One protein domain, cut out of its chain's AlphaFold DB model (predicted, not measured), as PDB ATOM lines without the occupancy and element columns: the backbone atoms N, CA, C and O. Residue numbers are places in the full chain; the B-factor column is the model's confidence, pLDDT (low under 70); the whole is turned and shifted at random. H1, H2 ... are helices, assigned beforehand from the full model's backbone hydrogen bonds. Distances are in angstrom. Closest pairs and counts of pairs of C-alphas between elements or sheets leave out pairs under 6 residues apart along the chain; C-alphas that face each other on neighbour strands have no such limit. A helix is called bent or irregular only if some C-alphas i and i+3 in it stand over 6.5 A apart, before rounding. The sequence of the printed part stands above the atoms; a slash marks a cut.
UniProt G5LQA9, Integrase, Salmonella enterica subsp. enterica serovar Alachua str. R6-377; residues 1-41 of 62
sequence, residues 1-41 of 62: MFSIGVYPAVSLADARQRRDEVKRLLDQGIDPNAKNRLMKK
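This is residues 1 to 41 of the 62 residues of the protein "Integrase" of Salmonella enterica subsp. enterica serovar Alachua str. R6-377 (UniProt G5LQA9). One long helix, H1, makes one side of this small model, and the printed part folds back at both of its ends: residues 1 to 11 lead to its first end, and beyond its last end a tight link turns back into the short helix H2. Residues 8 to 13 stick out at the end where H1 begins. The printed part has 41 residues with two named helices, H1 then H2, and no named strand; the class is all helix. It is only just compact, close to loose, with a radius of gyration of the C-alphas of 10.5 A, and it spans 31 by 23 by 14 A.

Go from Met 1 through residues 1 to 11 to reach H1, residues 12 to 27. After it, residues 28 to 32 form the tight link to H2, residues 33 to 39. The two helices are apart, with no C-alpha of the one within 8 A of the other. In H1 every O i to N i+4 pair is within hydrogen-bond range. In H2 0 of 3 such pairs are within range, and 1 of 4 O i to N i+3 pairs is.

Find C-alpha 12 at (1.659, 22.583, -22.640); from there H1 runs 22.6 A to C-alpha 27 at (21.228, 33.763, -20.639). Next find C-alpha 33 at (20.363, 23.445, -30.001), where H2 begins; it ends 10.9 A away at C-alpha 39. Neither helix is bent.

The two C-alphas farthest apart are those of Pro 8 and Gly 29, 30.8 A. The C-alphas of Met 1, the chain's first residue, and Lys 41, the last printed one, are 16.9 A apart. The printed part has no cut. In the B-factor column the mean pLDDT of the printed part is 75.5; look for values under 70 at residues 1 to 2 and 33 to 41, which include H2.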
ATOM      1  N   MET A   1      16.198  27.102 -35.171       59.19
ATOM      2  CA  MET A   1      14.781  26.800 -34.857       59.19
ATOM      3  C   MET A   1      14.737  25.775 -33.725       59.19
ATOM      4  O   MET A   1      15.257  24.677 -33.903       59.19
ATOM      5  N   PHE A   2      14.172  26.133 -32.566       66.62
ATOM      6  CA  PHE A   2      14.103  25.281 -31.371       66.62
ATOM      7  C   PHE A   2      12.721  24.607 -31.283       66.62
ATOM      8  O   PHE A   2      11.702  25.291 -31.268       66.62
ATOM      9  N   SER A   3      12.682  23.270 -31.263       73.56
ATOM     10  CA  SER A   3      11.443  22.476 -31.216       73.56
ATOM     11  C   SER A   3      11.417  21.612 -29.954       73.56
ATOM     12  O   SER A   3      12.304  20.772 -29.800       73.56
ATOM     13  N   ILE A   4      10.414  21.788 -29.087       78.56
ATOM     14  CA  ILE A   4      10.331  21.122 -27.769       78.56
ATOM     15  C   ILE A   4       9.701  19.726 -27.854       78.56
ATOM     16  O   ILE A   4      10.091  18.812 -27.126       78.56
ATOM     17  N   GLY A   5       8.734  19.560 -28.752       78.25
ATOM     18  CA  GLY A   5       7.968  18.333 -28.924       78.25
ATOM     19  C   GLY A   5       6.720  18.565 -29.770       78.25
ATOM     20  O   GLY A   5       6.488  19.680 -30.237       78.25
ATOM     21  N   VAL A   6       5.941  17.503 -29.970       80.12
ATOM     22  CA  VAL A   6       4.676  17.514 -30.719       80.12
ATOM     23  C   VAL A   6       3.531  17.275 -29.733       80.12
ATOM     24  O   VAL A   6       3.609  16.370 -28.904       80.12
ATOM     25  N   TYR A   7       2.477  18.085 -29.801       73.50
ATOM     26  CA  TYR A   7       1.253  17.879 -29.021       73.50
ATOM     27  C   TYR A   7       0.437  16.719 -29.622       73.50
ATOM     28  O   TYR A   7       0.390  16.616 -30.849       73.50
ATOM     29  N   PRO A   8      -0.216  15.848 -28.828       80.00
ATOM     30  CA  PRO A   8      -0.362  15.852 -27.365       80.00
ATOM     31  C   PRO A   8       0.715  15.077 -26.592       80.00
ATOM     32  O   PRO A   8       0.644  15.008 -25.370       80.00
ATOM     33  N   ALA A   9       1.718  14.512 -27.269       79.81
ATOM     34  CA  ALA A   9       2.777  13.724 -26.625       79.81
ATOM     35  C   ALA A   9       3.608  14.527 -25.603       79.81
ATOM     36  O   ALA A   9       4.230  13.945 -24.718       79.81
ATOM     37  N   VAL A  10       3.621  15.856 -25.723       77.38
ATOM     38  CA  VAL A  10       4.154  16.778 -24.715       77.38
ATOM     39  C   VAL A  10       3.038  17.721 -24.280       77.38
ATOM     40  O   VAL A  10       2.387  18.346 -25.125       77.38
ATOM     41  N   SER A  11       2.821  17.834 -22.968       86.88
ATOM     42  CA  SER A  11       1.830  18.758 -22.424       86.88
ATOM     43  C   SER A  11       2.283  20.214 -22.586       86.88
ATOM     44  O   SER A  11       3.475  20.519 -22.679       86.88
ATOM     45  N   LEU A  12       1.332  21.153 -22.589       86.44
ATOM     46  CA  LEU A  12       1.659  22.583 -22.640       86.44
ATOM     47  C   LEU A  12       2.452  23.043 -21.408       86.44
ATOM     48  O   LEU A  12       3.252  23.972 -21.516       86.44
ATOM     49  N   ALA A  13       2.236  22.411 -20.252       88.62
ATOM     50  CA  ALA A  13       2.972  22.711 -19.028       88.62
ATOM     51  C   ALA A  13       4.450  22.320 -19.170       88.62
ATOM     52  O   ALA A  13       5.325  23.170 -18.993       88.62
ATOM     53  N   ASP A  14       4.720  21.091 -19.614       82.81
ATOM     54  CA  ASP A  14       6.086  20.599 -19.831       82.81
ATOM     55  C   ASP A  14       6.799  21.405 -20.922       82.81
ATOM     56  O   ASP A  14       7.992  21.708 -20.828       82.81
ATOM     57  N   ALA A  15       6.062  21.800 -21.966       84.75
ATOM     58  CA  ALA A  15       6.603  22.644 -23.019       84.75
ATOM     59  C   ALA A  15       7.027  24.025 -22.494       84.75
ATOM     60  O   ALA A  15       8.082  24.530 -22.881       84.75
ATOM     61  N   ARG A  16       6.245  24.634 -21.591       88.50
ATOM     62  CA  ARG A  16       6.600  25.913 -20.954       88.50
ATOM     63  C   ARG A  16       7.834  25.773 -20.067       88.50
ATOM     64  O   ARG A  16       8.760  26.563 -20.227       88.50
ATOM     65  N   GLN A  17       7.897  24.733 -19.235       87.69
ATOM     66  CA  GLN A  17       9.057  24.468 -18.374       87.69
ATOM     67  C   GLN A  17      10.352  24.338 -19.185       87.69
ATOM     68  O   GLN A  17      11.307  25.078 -18.951       87.69
ATOM     69  N   ARG A  18      10.357  23.495 -20.226       84.19
ATOM     70  CA  ARG A  18      11.530  23.315 -21.101       84.19
ATOM     71  C   ARG A  18      11.924  24.592 -21.843       84.19
ATOM     72  O   ARG A  18      13.104  24.805 -22.111       84.19
ATOM     73  N   ARG A  19      10.959  25.450 -22.197       86.00
ATOM     74  CA  ARG A  19      11.248  26.756 -22.809       86.00
ATOM     75  C   ARG A  19      11.999  27.656 -21.835       86.00
ATOM     76  O   ARG A  19      12.954  28.314 -22.234       86.00
ATOM     77  N   ASP A  20      11.557  27.710 -20.586       89.50
ATOM     78  CA  ASP A  20      12.135  28.605 -19.589       89.50
ATOM     79  C   ASP A  20      13.522  28.120 -19.137       89.50
ATOM     80  O   ASP A  20      14.433  28.929 -18.994       89.50
ATOM     81  N   GLU A  21      13.737  26.806 -19.042       85.50
ATOM     82  CA  GLU A  21      15.075  26.217 -18.872       85.50
ATOM     83  C   GLU A  21      16.025  26.607 -20.006       85.50
ATOM     84  O   GLU A  21      17.182  26.950 -19.778       85.50
ATOM     85  N   VAL A  22      15.530  26.593 -21.241       85.38
ATOM     86  CA  VAL A  22      16.330  26.961 -22.407       85.38
ATOM     87  C   VAL A  22      16.643  28.445 -22.456       85.38
ATOM     88  O   VAL A  22      17.756  28.804 -22.830       85.38
ATOM     89  N   LYS A  23      15.718  29.303 -22.021       85.19
ATOM     90  CA  LYS A  23      16.012  30.726 -21.829       85.19
ATOM     91  C   LYS A  23      17.130  30.926 -20.809       85.19
ATOM     92  O   LYS A  23      18.090  31.609 -21.120       85.19
ATOM     93  N   ARG A  24      17.078  30.234 -19.667       87.88
ATOM     94  CA  ARG A  24      18.146  30.302 -18.653       87.88
ATOM     95  C   ARG A  24      19.506  29.864 -19.201       87.88
ATOM     96  O   ARG A  24      20.514  30.479 -18.882       87.88
ATOM     97  N   LEU A  25      19.544  28.813 -20.022       83.31
ATOM     98  CA  LEU A  25      20.782  28.361 -20.667       83.31
ATOM     99  C   LEU A  25      21.301  29.379 -21.689       83.31
ATOM    100  O   LEU A  25      22.503  29.615 -21.749       83.31
ATOM    101  N   LEU A  26      20.406  30.011 -22.453       84.44
ATOM    102  CA  LEU A  26      20.768  31.090 -23.373       84.44
ATOM    103  C   LEU A  26      21.322  32.310 -22.632       84.44
ATOM    104  O   LEU A  26      22.320  32.869 -23.076       84.44
ATOM    105  N   ASP A  27      20.737  32.671 -21.490       87.12
ATOM    106  CA  ASP A  27      21.228  33.763 -20.639       87.12
ATOM    107  C   ASP A  27      22.634  33.462 -20.084       87.12
ATOM    108  O   ASP A  27      23.443  34.366 -19.892       87.12
ATOM    109  N   GLN A  28      22.957  32.181 -19.883       86.81
ATOM    110  CA  GLN A  28      24.297  31.703 -19.517       86.81
ATOM    111  C   GLN A  28      25.262  31.599 -20.715       86.81
ATOM    112  O   GLN A  28      26.409  31.194 -20.540       86.81
ATOM    113  N   GLY A  29      24.818  31.930 -21.933       84.19
ATOM    114  CA  GLY A  29      25.614  31.826 -23.159       84.19
ATOM    115  C   GLY A  29      25.757  30.400 -23.711       84.19
ATOM    116  O   GLY A  29      26.607  30.154 -24.566       84.19
ATOM    117  N   ILE A  30      24.949  29.445 -23.239       77.00
ATOM    118  CA  ILE A  30      24.995  28.034 -23.646       77.00
ATOM    119  C   ILE A  30      23.960  27.792 -24.752       77.00
ATOM    120  O   ILE A  30      22.760  27.951 -24.531       77.00
ATOM    121  N   ASP A  31      24.399  27.349 -25.938       73.88
ATOM    122  CA  ASP A  31      23.485  27.070 -27.057       73.88
ATOM    123  C   ASP A  31      22.630  25.800 -26.799       73.88
ATOM    124  O   ASP A  31      23.146  24.674 -26.774       73.88
ATOM    125  N   PRO A  32      21.296  25.932 -26.661       71.06
ATOM    126  CA  PRO A  32      20.378  24.825 -26.389       71.06
ATOM    127  C   PRO A  32      20.180  23.876 -27.585       71.06
ATOM    128  O   PRO A  32      19.659  22.767 -27.417       71.06
ATOM    129  N   ASN A  33      20.575  24.266 -28.804       65.06
ATOM    130  CA  ASN A  33      20.363  23.445 -30.001       65.06
ATOM    131  C   ASN A  33      21.189  22.149 -30.001       65.06
ATOM    132  O   ASN A  33      20.787  21.172 -30.644       65.06
ATOM    133  N   ALA A  34      22.291  22.099 -29.248       59.59
ATOM    134  CA  ALA A  34      23.115  20.900 -29.107       59.59
ATOM    135  C   ALA A  34      22.360  19.753 -28.408       59.59
ATOM    136  O   ALA A  34      22.437  18.598 -28.839       59.59
ATOM    137  N   LYS A  35      21.551  20.064 -27.383       57.53
ATOM    138  CA  LYS A  35      20.817  19.060 -26.591       57.53
ATOM    139  C   LYS A  35      19.655  18.417 -27.355       57.53
ATOM    140  O   LYS A  35      19.440  17.209 -27.263       57.53
ATOM    141  N   ASN A  36      18.947  19.181 -28.186       55.91
ATOM    142  CA  ASN A  36      17.786  18.674 -28.930       55.91
ATOM    143  C   ASN A  36      18.125  17.637 -30.008       55.91
ATOM    144  O   ASN A  36      17.269  16.831 -30.390       55.91
ATOM    145  N   ARG A  37      19.360  17.637 -30.523       52.62
ATOM    146  CA  ARG A  37      19.784  16.694 -31.568       52.62
ATOM    147  C   ARG A  37      19.833  15.246 -31.057       52.62
ATOM    148  O   ARG A  37      19.625  14.326 -31.847       52.62
ATOM    149  N   LEU A  38      20.046  15.043 -29.752       46.94
ATOM    150  CA  LEU A  38      20.095  13.722 -29.114       46.94
ATOM    151  C   LEU A  38      18.693  13.129 -28.893       46.94
ATOM    152  O   LEU A  38      18.463  11.971 -29.236       46.94
ATOM    153  N   MET A  39      17.727  13.928 -28.426       52.69
ATOM    154  CA  MET A  39      16.351  13.457 -28.178       52.69
ATOM    155  C   MET A  39      15.562  13.185 -29.470       52.69
ATOM    156  O   MET A  39      14.734  12.279 -29.509       52.69
ATOM    157  N   LYS A  40      15.862  13.888 -30.573       52.75
ATOM    158  CA  LYS A  40      15.214  13.665 -31.885       52.75
ATOM    159  C   LYS A  40      15.452  12.270 -32.489       52.75
ATOM    160  O   LYS A  40      14.756  11.905 -33.437       52.75
ATOM    161  N   LYS A  41      16.414  11.488 -31.980       47.94
ATOM    162  CA  LYS A  41      16.701  10.130 -32.476       47.94
ATOM    163  C   LYS A  41      15.774   9.050 -31.903       47.94
ATOM    164  O   LYS A  41      15.688   7.987 -32.509       47.94
TER     165      LYS A  41